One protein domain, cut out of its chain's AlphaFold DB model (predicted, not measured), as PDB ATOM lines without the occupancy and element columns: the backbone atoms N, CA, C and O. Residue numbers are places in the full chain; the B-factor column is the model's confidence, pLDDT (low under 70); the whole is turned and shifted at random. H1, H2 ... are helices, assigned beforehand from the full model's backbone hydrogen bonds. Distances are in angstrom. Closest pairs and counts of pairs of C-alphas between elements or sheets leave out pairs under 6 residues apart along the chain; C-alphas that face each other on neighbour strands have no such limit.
ATOM      1  N   LYS A  17     197.684 256.490 206.488       68.31
ATOM      2  CA  LYS A  17     197.438 257.582 205.537       68.31
ATOM      3  C   LYS A  17     198.746 258.200 205.019       68.31
ATOM      4  O   LYS A  17     198.949 258.247 203.814       68.31
ATOM      5  N   ARG A  18     199.685 258.555 205.909       65.19
ATOM      6  CA  ARG A  18     201.002 259.107 205.513       65.19
ATOM      7  C   ARG A  18     201.819 258.158 204.630       65.19
ATOM      8  O   ARG A  18     202.471 258.604 203.692       65.19
ATOM      9  N   LYS A  19     201.792 256.854 204.922       64.44
ATOM     10  CA  LYS A  19     202.481 255.824 204.128       64.44
ATOM     11  C   LYS A  19     201.921 255.718 202.704       64.44
ATOM     12  O   LYS A  19     202.690 255.642 201.748       64.44
ATOM     13  N   ARG A  20     200.592 255.781 202.570       66.50
ATOM     14  CA  ARG A  20     199.890 255.794 201.281       66.50
ATOM     15  C   ARG A  20     200.168 257.068 200.482       66.50
ATOM     16  O   ARG A  20     200.487 256.969 199.303       66.50
ATOM     17  N   ASP A  21     200.105 258.229 201.128       72.56
ATOM     18  CA  ASP A  21     200.359 259.525 200.488       72.56
ATOM     19  C   ASP A  21     201.803 259.605 199.951       72.56
ATOM     20  O   ASP A  21     202.014 260.001 198.809       72.56
ATOM     21  N   ASN A  22     202.791 259.104 200.706       69.19
ATOM     22  CA  ASN A  22     204.187 259.022 200.249       69.19
ATOM     23  C   ASN A  22     204.368 258.121 199.010       69.19
ATOM     24  O   ASN A  22     205.202 258.405 198.154       69.19
ATOM     25  N   ALA A  23     203.636 257.006 198.915       67.75
ATOM     26  CA  ALA A  23     203.723 256.108 197.761       67.75
ATOM     27  C   ALA A  23     203.062 256.714 196.510       67.75
ATOM     28  O   ALA A  23     203.540 256.496 195.397       67.75
ATOM     29  N   LEU A  24     201.997 257.499 196.693       72.88
ATOM     30  CA  LEU A  24     201.343 258.247 195.618       72.88
ATOM     31  C   LEU A  24     202.228 259.388 195.098       72.88
ATOM     32  O   LEU A  24     202.375 259.515 193.886       72.88
ATOM     33  N   GLU A  25     202.896 260.131 195.986       77.31
ATOM     34  CA  GLU A  25     203.858 261.187 195.625       77.31
ATOM     35  C   GLU A  25     204.989 260.646 194.727       77.31
ATOM     36  O   GLU A  25     205.343 261.254 193.717       77.31
ATOM     37  N   ILE A  26     205.508 259.452 195.038       71.19
ATOM     38  CA  ILE A  26     206.525 258.768 194.222       71.19
ATOM     39  C   ILE A  26     205.982 258.431 192.823       71.19
ATOM     40  O   ILE A  26     206.676 258.624 191.827       71.19
ATOM     41  N   LEU A  27     204.745 257.942 192.725       71.50
ATOM     42  CA  LEU A  27     204.135 257.586 191.439       71.50
ATOM     43  C   LEU A  27     203.854 258.821 190.563       71.50
ATOM     44  O   LEU A  27     204.019 258.750 189.343       71.50
ATOM     45  N   GLU A  28     203.482 259.951 191.166       74.88
ATOM     46  CA  GLU A  28     203.263 261.224 190.464       74.88
ATOM     47  C   GLU A  28     204.575 261.866 189.976       74.88
ATOM     48  O   GLU A  28     204.655 262.322 188.828       74.88
ATOM     49  N   ASP A  29     205.644 261.832 190.781       68.94
ATOM     50  CA  ASP A  29     206.980 262.306 190.374       68.94
ATOM     51  C   ASP A  29     207.533 261.481 189.190       68.94
ATOM     52  O   ASP A  29     208.216 261.996 188.307       68.94
ATOM     53  N   MET A  30     207.170 260.198 189.090       65.19
ATOM     54  CA  MET A  30     207.562 259.334 187.968       65.19
ATOM     55  C   MET A  30     206.810 259.602 186.675       65.19
ATOM     56  O   MET A  30     207.397 259.509 185.593       65.19
ATOM     57  N   ALA A  31     205.515 259.886 186.778       65.25
ATOM     58  CA  ALA A  31     204.674 260.171 185.626       65.25
ATOM     59  C   ALA A  31     204.978 261.553 185.023       65.25
ATOM     60  O   ALA A  31     204.835 261.744 183.816       65.25
ATOM     61  N   SER A  32     205.419 262.507 185.848       63.62
ATOM     62  CA  SER A  32     205.699 263.885 185.427       63.62
ATOM     63  C   SER A  32     207.074 264.076 184.772       63.62
ATOM     64  O   SER A  32     207.260 265.015 183.993       63.62
ATOM     65  N   ARG A  33     208.036 263.175 185.009       63.72
ATOM     66  CA  ARG A  33     209.387 263.276 184.434       63.72
ATOM     67  C   ARG A  33     209.449 262.724 183.009       63.72
ATOM     68  O   ARG A  33     209.488 261.514 182.782       63.72
ATOM     69  N   LYS A  34     209.540 263.632 182.032       55.00
ATOM     70  CA  LYS A  34     209.906 263.317 180.642       55.00
ATOM     71  C   LYS A  34     211.401 263.008 180.553       55.00
ATOM     72  O   LYS A  34     212.201 263.892 180.273       55.00
ATOM     73  N   MET A  35     211.767 261.756 180.796       56.44
ATOM     74  CA  MET A  35     213.154 261.305 180.660       56.44
ATOM     75  C   MET A  35     213.441 260.865 179.221       56.44
ATOM     76  O   MET A  35     212.599 260.222 178.587       56.44
ATOM     77  N   ARG A  36     214.634 261.191 178.706       61.44
ATOM     78  CA  ARG A  36     215.182 260.528 177.508       61.44
ATOM     79  C   ARG A  36     215.465 259.052 177.818       61.44
ATOM     80  O   ARG A  36     215.428 258.645 178.977       61.44
ATOM     81  N   ALA A  37     215.671 258.245 176.775       58.22
ATOM     82  CA  ALA A  37     215.827 256.795 176.887       58.22
ATOM     83  C   ALA A  37     216.895 256.424 177.932       58.22
ATOM     84  O   ALA A  37     218.079 256.685 177.738       58.22
ATOM     85  N   LEU A  38     216.452 255.846 179.050       66.19
ATOM     86  CA  LEU A  38     217.328 255.342 180.100       66.19
ATOM     87  C   LEU A  38     218.114 254.123 179.605       66.19
ATOM     88  O   LEU A  38     217.660 253.405 178.711       66.19
ATOM     89  N   SER A  39     219.258 253.845 180.239       69.12
ATOM     90  CA  SER A  39     219.920 252.553 180.045       69.12
ATOM     91  C   SER A  39     218.962 251.407 180.431       69.12
ATOM     92  O   SER A  39     218.117 251.604 181.315       69.12
ATOM     93  N   PRO A  40     219.072 250.216 179.812       74.44
ATOM     94  CA  PRO A  40     218.216 249.074 180.138       74.44
ATOM     95  C   PRO A  40     218.178 248.748 181.639       74.44
ATOM     96  O   PRO A  40     217.107 248.482 182.178       74.44
ATOM     97  N   ASP A  41     219.315 248.862 182.329       72.88
ATOM     98  CA  ASP A  41     219.434 248.579 183.764       72.88
ATOM     99  C   ASP A  41     218.750 249.654 184.622       72.88
ATOM    100  O   ASP A  41     218.025 249.348 185.571       72.88
ATOM    101  N   THR A  42     218.906 250.932 184.259       73.44
ATOM    102  CA  THR A  42     218.231 252.050 184.940       73.44
ATOM    103  C   THR A  42     216.714 251.990 184.729       73.44
ATOM    104  O   THR A  42     215.948 252.336 185.628       73.44
ATOM    105  N   GLN A  43     216.269 251.534 183.555       74.56
ATOM    106  CA  GLN A  43     214.857 251.320 183.243       74.56
ATOM    107  C   GLN A  43     214.283 250.122 184.018       74.56
ATOM    108  O   GLN A  43     213.189 250.224 184.570       74.56
ATOM    109  N   ALA A  44     215.035 249.027 184.155       78.12
ATOM    110  CA  ALA A  44     214.634 247.887 184.975       78.12
ATOM    111  C   ALA A  44     214.484 248.265 186.463       78.12
ATOM    112  O   ALA A  44     213.494 247.894 187.098       78.12
ATOM    113  N   GLU A  45     215.409 249.061 187.011       79.94
ATOM    114  CA  GLU A  45     215.321 249.554 188.395       79.94
ATOM    115  C   GLU A  45     214.145 250.528 188.580       79.94
ATOM    116  O   GLU A  45     213.425 250.467 189.581       79.94
ATOM    117  N   LYS A  46     213.878 251.379 187.578       76.81
ATOM    118  CA  LYS A  46     212.693 252.248 187.530       76.81
ATOM    119  C   LYS A  46     211.405 251.432 187.657       76.81
ATOM    120  O   LYS A  46     210.557 251.730 188.501       76.81
ATOM    121  N   ASP A  47     211.262 250.404 186.829       79.00
ATOM    122  CA  ASP A  47     210.060 249.573 186.772       79.00
ATOM    123  C   ASP A  47     209.894 248.739 188.055       79.00
ATOM    124  O   ASP A  47     208.777 248.585 188.566       79.00
ATOM    125  N   LEU A  48     211.006 248.294 188.654       82.31
ATOM    126  CA  LEU A  48     211.028 247.640 189.962       82.31
ATOM    127  C   LEU A  48     210.524 248.568 191.080       82.31
ATOM    128  O   LEU A  48     209.706 248.144 191.906       82.31
ATOM    129  N   LEU A  49     210.980 249.825 191.109       81.62
ATOM    130  CA  LEU A  49     210.556 250.826 192.093       81.62
ATOM    131  C   LEU A  49     209.078 251.207 191.921       81.62
ATOM    132  O   LEU A  49     208.361 251.255 192.921       81.62
ATOM    133  N   ILE A  50     208.581 251.356 190.685       79.19
ATOM    134  CA  ILE A  50     207.142 251.538 190.398       79.19
ATOM    135  C   ILE A  50     206.340 250.354 190.933       79.19
ATOM    136  O   ILE A  50     205.317 250.533 191.597       79.19
ATOM    137  N   GLY A  51     206.789 249.130 190.646       80.12
ATOM    138  CA  GLY A  51     206.122 247.912 191.097       80.12
ATOM    139  C   GLY A  51     206.074 247.804 192.623       80.12
ATOM    140  O   GLY A  51     205.057 247.399 193.188       80.12
ATOM    141  N   LYS A  52     207.150 248.196 193.317       79.44
ATOM    142  CA  LYS A  52     207.186 248.266 194.787       79.44
ATOM    143  C   LYS A  52     206.282 249.373 195.337       79.44
ATOM    144  O   LYS A  52     205.524 249.094 196.259       79.44
ATOM    145  N   ALA A  53     206.282 250.564 194.742       77.19
ATOM    146  CA  ALA A  53     205.420 251.673 195.153       77.19
ATOM    147  C   ALA A  53     203.928 251.346 194.984       77.19
ATOM    148  O   ALA A  53     203.152 251.553 195.912       77.19
ATOM    149  N   LYS A  54     203.530 250.739 193.857       79.81
ATOM    150  CA  LYS A  54     202.148 250.279 193.626       79.81
ATOM    151  C   LYS A  54     201.685 249.271 194.677       79.81
ATOM    152  O   LYS A  54     200.562 249.372 195.154       79.81
ATOM    153  N   ARG A  55     202.548 248.324 195.061       79.00
ATOM    154  CA  ARG A  55     202.244 247.353 196.127       79.00
ATOM    155  C   ARG A  55     202.158 248.018 197.500       79.00
ATOM    156  O   ARG A  55     201.249 247.705 198.257       79.00
ATOM    157  N   ALA A  56     203.029 248.985 197.781       76.44
ATOM    158  CA  ALA A  56     203.042 249.734 199.040       76.44
ATOM    159  C   ALA A  56     201.794 250.620 199.249       76.44
ATOM    160  O   ALA A  56     201.495 251.014 200.371       76.44
ATOM    161  N   VAL A  57     201.028 250.922 198.192       72.38
ATOM    162  CA  VAL A  57     199.729 251.616 198.308       72.38
ATOM    163  C   VAL A  57     198.661 250.730 198.967       72.38
ATOM    164  O   VAL A  57     197.759 251.256 199.621       72.38
ATOM    165  N   THR A  58     198.745 249.406 198.801       74.00
ATOM    166  CA  THR A  58     197.740 248.445 199.289       74.00
ATOM    167  C   THR A  58     198.250 247.522 200.397       74.00
ATOM    168  O   THR A  58     197.438 246.965 201.127       74.00
ATOM    169  N   ASP A  59     199.568 247.361 200.536       75.25
ATOM    170  CA  ASP A  59     200.222 246.541 201.558       75.25
ATOM    171  C   ASP A  59     201.120 247.403 202.459       75.25
ATOM    172  O   ASP A  59     202.199 247.849 202.067       75.25
ATOM    173  N   PHE A  60     200.659 247.618 203.693       64.62
ATOM    174  CA  PHE A  60     201.303 248.484 204.685       64.62
ATOM    175  C   PHE A  60     202.447 247.813 205.462       64.62
ATOM    176  O   PHE A  60     203.088 248.483 206.285       64.62
ATOM    177  N   SER A  61     202.683 246.514 205.235       71.50
ATOM    178  CA  SER A  61     203.816 245.775 205.808       71.50
ATOM    179  C   SER A  61     205.139 246.082 205.097       71.50
ATOM    180  O   SER A  61     206.211 245.822 205.642       71.50
ATOM    181  N   ILE A  62     205.068 246.688 203.907       73.81
ATOM    182  CA  ILE A  62     206.227 247.102 203.120       73.81
ATOM    183  C   ILE A  62     206.940 248.271 203.814       73.81
ATOM    184  O   ILE A  62     206.313 249.214 204.302       73.81
ATOM    185  N   ASP A  63     208.271 248.221 203.847       74.88
ATOM    186  CA  ASP A  63     209.103 249.292 204.390       74.88
ATOM    187  C   ASP A  63     209.091 250.516 203.455       74.88
ATOM    188  O   ASP A  63     209.761 250.572 202.419       74.88
ATOM    189  N   HIS A  64     208.282 251.508 203.826       69.31
ATOM    190  CA  HIS A  64     208.161 252.764 203.091       69.31
ATOM    191  C   HIS A  64     209.408 253.650 203.219       69.31
ATOM    192  O   HIS A  64     209.627 254.488 202.342       69.31
ATOM    193  N   ASP A  65     210.220 253.483 204.267       72.88
ATOM    194  CA  ASP A  65     211.425 254.287 204.472       72.88
ATOM    195  C   ASP A  65     212.567 253.793 203.570       72.88
ATOM    196  O   ASP A  65     213.219 254.618 202.920       72.88
ATOM    197  N   ASP A  66     212.739 252.471 203.411       76.56
ATOM    198  CA  ASP A  66     213.642 251.885 202.400       76.56
ATOM    199  C   ASP A  66     213.218 252.287 200.980       76.56
ATOM    200  O   ASP A  66     214.040 252.768 200.194       76.56
ATOM    201  N   LEU A  67     211.918 252.196 200.661       77.31
ATOM    202  CA  LEU A  67     211.390 252.623 199.361       77.31
ATOM    203  C   LEU A  67     211.687 254.105 199.085       77.31
ATOM    204  O   LEU A  67     212.146 254.452 197.996       77.31
ATOM    205  N   ARG A  68     211.477 254.983 200.073       75.88
ATOM    206  CA  ARG A  68     211.739 256.424 199.952       75.88
ATOM    207  C   ARG A  68     213.230 256.733 199.824       75.88
ATOM    208  O   ARG A  68     213.608 257.643 199.085       75.88
ATOM    209  N   SER A  69     214.078 255.998 200.536       77.00
ATOM    210  CA  SER A  69     215.536 256.144 200.479       77.00
ATOM    211  C   SER A  69     216.096 255.729 199.114       77.00
ATOM    212  O   SER A  69     216.847 256.483 198.480       77.00
ATOM    213  N   ARG A  70     215.665 254.567 198.609       80.69
ATOM    214  CA  ARG A  70     216.022 254.077 197.270       80.69
ATOM    215  C   ARG A  70     215.498 254.998 196.176       80.69
ATOM    216  O   ARG A  70     216.244 255.312 195.254       80.69
ATOM    217  N   TRP A  71     214.278 255.514 196.333       79.12
ATOM    218  CA  TRP A  71     213.707 256.515 195.436       79.12
ATOM    219  C   TRP A  71     214.583 257.767 195.339       79.12
ATOM    220  O   TRP A  71     215.043 258.119 194.258       79.12
ATOM    221  N   LYS A  72     214.914 258.387 196.480       79.62
ATOM    222  CA  LYS A  72     215.791 259.570 196.515       79.62
ATOM    223  C   LYS A  72     217.149 259.316 195.861       79.62
ATOM    224  O   LYS A  72     217.702 260.216 195.231       79.62
ATOM    225  N   SER A  73     217.699 258.117 196.030       76.75
ATOM    226  CA  SER A  73     218.983 257.733 195.436       76.75
ATOM    227  C   SER A  73     218.880 257.579 193.916       76.75
ATOM    228  O   SER A  73     219.724 258.099 193.190       76.75
ATOM    229  N   PHE A  74     217.801 256.963 193.429       80.12
ATOM    230  CA  PHE A  74     217.499 256.837 192.004       80.12
ATOM    231  C   PHE A  74     217.283 258.203 191.332       80.12
ATOM    232  O   PHE A  74     217.865 258.479 190.283       80.12
ATOM    233  N   THR A  75     216.547 259.117 191.974       78.81
ATOM    234  CA  THR A  75     216.370 260.493 191.481       78.81
ATOM    235  C   THR A  75     217.704 261.235 191.358       78.81
ATOM    236  O   THR A  75     217.928 261.935 190.373       78.81
ATOM    237  N   LYS A  76     218.614 261.077 192.331       78.06
ATOM    238  CA  LYS A  76     219.956 261.682 192.271       78.06
ATOM    239  C   LYS A  76     220.793 261.127 191.116       78.06
ATOM    240  O   LYS A  76     221.506 261.901 190.486       78.06
ATOM    241  N   LEU A  77     220.700 259.825 190.835       79.38
ATOM    242  CA  LEU A  77     221.394 259.190 189.709       79.38
ATOM    243  C   LEU A  77     220.907 259.731 188.361       79.38
ATOM    244  O   LEU A  77     221.731 260.070 187.518       79.38
ATOM    245  N   ILE A  78     219.592 259.889 188.187       76.75
ATOM    246  CA  ILE A  78     219.016 260.487 186.973       76.75
ATOM    247  C   ILE A  78     219.540 261.911 186.770       76.75
ATOM    248  O   ILE A  78     220.062 262.226 185.706       76.75
ATOM    249  N   VAL A  79     219.468 262.755 187.805       79.81
ATOM    250  CA  VAL A  79     219.950 264.145 187.729       79.81
ATOM    251  C   VAL A  79     221.451 264.197 187.423       79.81
ATOM    252  O   VAL A  79     221.903 265.047 186.658       79.81
ATOM    253  N   ALA A  80     222.245 263.290 187.996       74.75
ATOM    254  CA  ALA A  80     223.673 263.198 187.701       74.75
ATOM    255  C   ALA A  80     223.938 262.818 186.235       74.75
ATOM    256  O   ALA A  80     224.839 263.384 185.619       74.75
ATOM    257  N   GLN A  81     223.142 261.911 185.666       79.25
ATOM    258  CA  GLN A  81     223.266 261.500 184.270       79.25
ATOM    259  C   GLN A  81     222.851 262.612 183.296       79.25
ATOM    260  O   GLN A  81     223.599 262.906 182.367       79.25
ATOM    261  N   GLU A  82     221.735 263.296 183.554       80.31
ATOM    262  CA  GLU A  82     221.303 264.464 182.769       80.31
ATOM    263  C   GLU A  82     222.374 265.572 182.771       80.31
ATOM    264  O   GLU A  82     222.683 266.159 181.733       80.31
ATOM    265  N   ASN A  83     222.999 265.825 183.928       78.12
ATOM    266  CA  ASN A  83     224.097 266.785 184.039       78.12
ATOM    267  C   ASN A  83     225.357 266.330 183.290       78.12
ATOM    268  O   ASN A  83     226.022 267.158 182.669       78.12
ATOM    269  N   HIS A  84     225.697 265.040 183.335       77.25
ATOM    270  CA  HIS A  84     226.850 264.492 182.617       77.25
ATOM    271  C   HIS A  84     226.682 264.607 181.096       77.25
ATOM    272  O   HIS A  84     227.615 265.003 180.399       77.25
ATOM    273  N   GLU A  85     225.496 264.291 180.572       81.25
ATOM    274  CA  GLU A  85     225.180 264.460 179.149       81.25
ATOM    275  C   GLU A  85     225.290 265.928 178.732       81.25
ATOM    276  O   GLU A  85     225.991 266.238 177.771       81.25
ATOM    277  N   LYS A  86     224.708 266.844 179.516       84.25
ATOM    278  CA  LYS A  86     224.819 268.284 179.262       84.25
ATOM    279  C   LYS A  86     226.277 268.756 179.230       84.25
ATOM    280  O   LYS A  86     226.662 269.492 178.327       84.25
ATOM    281  N   LEU A  87     227.092 268.311 180.188       78.88
ATOM    282  CA  LEU A  87     228.526 268.615 180.221       78.88
ATOM    283  C   LEU A  87     229.267 268.039 179.009       78.88
ATOM    284  O   LEU A  87     230.189 268.673 178.506       78.88
ATOM    285  N   THR A  88     228.871 266.860 178.527       82.56
ATOM    286  CA  THR A  88     229.465 266.225 177.341       82.56
ATOM    287  C   THR A  88     229.150 267.024 176.075       82.56
ATOM    288  O   THR A  88     230.059 267.310 175.294       82.56
ATOM    289  N   ASP A  89     227.894 267.448 175.908       85.31
ATOM    290  CA  ASP A  89     227.467 268.306 174.798       85.31
ATOM    291  C   ASP A  89     228.224 269.649 174.816       85.31
ATOM    292  O   ASP A  89     228.765 270.082 173.796       85.31
ATOM    293  N   GLU A  90     228.333 270.288 175.988       88.69
ATOM    294  CA  GLU A  90     229.101 271.528 176.173       88.69
ATOM    295  C   GLU A  90     230.590 271.334 175.840       88.69
ATOM    296  O   GLU A  90     231.182 272.155 175.133       88.69
ATOM    297  N   LEU A  91     231.196 270.225 176.280       86.44
ATOM    298  CA  LEU A  91     232.594 269.894 175.988       86.44
ATOM    299  C   LEU A  91     232.832 269.719 174.480       86.44
ATOM    300  O   LEU A  91     233.844 270.187 173.955       86.44
ATOM    301  N   GLN A  92     231.898 269.086 173.768       90.75
ATOM    302  CA  GLN A  92     231.993 268.898 172.320       90.75
ATOM    303  C   GLN A  92     231.898 270.229 171.558       90.75
ATOM    304  O   GLN A  92     232.640 270.445 170.590       90.75
ATOM    305  N   VAL A  93     231.043 271.150 172.016       91.06
ATOM    306  CA  VAL A  93     230.955 272.513 171.467       91.06
ATOM    307  C   VAL A  93     232.266 273.270 171.684       91.06
ATOM    308  O   VAL A  93     232.829 273.793 170.720       91.06
ATOM    309  N   VAL A  94     232.796 273.278 172.912       88.50
ATOM    310  CA  VAL A  94     234.062 273.957 173.242       88.50
ATOM    311  C   VAL A  94     235.233 273.363 172.456       88.50
ATOM    312  O   VAL A  94     236.045 274.105 171.908       88.50
ATOM    313  N   SER A  95     235.306 272.034 172.330       88.56
ATOM    314  CA  SER A  95     236.345 271.373 171.532       88.56
ATOM    315  C   SER A  95     236.281 271.784 170.060       88.56
ATOM    316  O   SER A  95     237.315 272.010 169.436       88.56
ATOM    317  N   SER A  96     235.076 271.905 169.501       89.81
ATOM    318  CA  SER A  96     234.887 272.326 168.108       89.81
ATOM    319  C   SER A  96     235.304 273.787 167.900       89.81
ATOM    320  O   SER A  96     235.969 274.105 166.913       89.81
ATOM    321  N   GLN A  97     234.968 274.669 168.846       89.94
ATOM    322  CA  GLN A  97     235.397 276.072 168.836       89.94
ATOM    323  C   GLN A  97     236.920 276.199 168.946       89.94
ATOM    324  O   GLN A  97     237.527 276.945 168.179       89.94
ATOM    325  N   LEU A  98     237.554 275.422 169.828       88.50
ATOM    326  CA  LEU A  98     239.006 275.425 170.005       88.50
ATOM    327  C   LEU A  98     239.747 275.037 168.716       88.50
ATOM    328  O   LEU A  98     240.754 275.656 168.374       88.50
ATOM    329  N   GLU A  99     239.258 274.038 167.978       91.12
ATOM    330  CA  GLU A  99     239.855 273.655 166.693       91.12
ATOM    331  C   GLU A  99     239.670 274.740 165.618       91.12
ATOM    332  O   GLU A  99     240.606 275.026 164.864       91.12
ATOM    333  N   GLN A 100     238.517 275.419 165.590       89.88
ATOM    334  CA  GLN A 100     238.310 276.575 164.710       89.88
ATOM    335  C   GLN A 100     239.264 277.731 165.044       89.88
ATOM    336  O   GLN A 100     239.872 278.308 164.139       89.88
ATOM    337  N   GLU A 101     239.456 278.045 166.327       88.44
ATOM    338  CA  GLU A 101     240.392 279.085 166.766       88.44
ATOM    339  C   GLU A 101     241.850 278.732 166.446       88.44
ATOM    340  O   GLU A 101     242.602 279.590 165.972       88.44
ATOM    341  N   LYS A 102     242.260 277.470 166.635       90.94
ATOM    342  CA  LYS A 102     243.594 276.993 166.234       90.94
ATOM    343  C   LYS A 102     243.817 277.163 164.733       90.94
ATOM    344  O   LYS A 102     244.855 277.692 164.332       90.94
TER     345      LYS A 102
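AT A GLANCE: This is residues 17 to 102 of the 380 residues of an uncharacterized protein of Stachybotrys chartarum (strain CBS 109288 / IBT 7711) (UniProt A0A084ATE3). One long helix, H3, starts in a small three-helix body with the shorter H1 and H2, and its residues 83 to 102 stick out beyond that body as a free arm. The helices run up and down, each against the one before it, and meet near the start of H3. The printed part has 86 residues and is all helix, with three named helices in the order H1, H2, H3 and no named strand. It is only just extended, close to loose, with a radius of gyration of the C-alphas of 18.1 A, and spans 64 by 23 by 20 A, a rod whose length the arm makes.

HOW THE PARTS SIT: Begin with H3, residues 64 to 102, which touches its partners with residues 64 to 71 alone. H2, residues 40 to 56, touches it with residues 49 to 56 alone; look at the closest C-alphas, those of Ala 56 and His 64, 7.2 A apart. This helical hairpin has a shallow tilt of 27 degrees, opposite ways. H1, residues 17 to 32, touches H3 with residues 19 to 26 alone, closest at the C-alphas of Lys 19 and His 64, 6.5 A apart, at a shallow tilt of 23 degrees, the same way. H1 and H2 form another helical hairpin, a shallow tilt of 31 degrees, opposite ways; they touch, with the C-alphas of Ala 23 and Ala 53 closest at 5.4 A, and H2 does so with residues 50 to 56 alone. In H1, H2 and H3 every O i to N i+4 pair is within hydrogen-bond range.

IN THESE COORDINATES: Find C-alpha 64 at (208.161, 252.764, 203.091); from there H3 runs 56.6 A to C-alpha 102 at (243.594, 276.993, 166.234). H2, residues 40 to 56, is 24.2 A long. H1, residues 17 to 32, begins at C-alpha 17, (197.438, 257.582, 205.537), and is 22.6 A long.

THE WHOLE: The C-alphas of Ser 61 and Lys 102 are the two farthest apart, at 64.2 A. The printed part has no cut, and both links are short, with 7 residues each. Look for pLDDT under 70 at residues 17 to 20, 22 to 23, 29 to 39, 60 and 64; the mean of the printed part is 76.4.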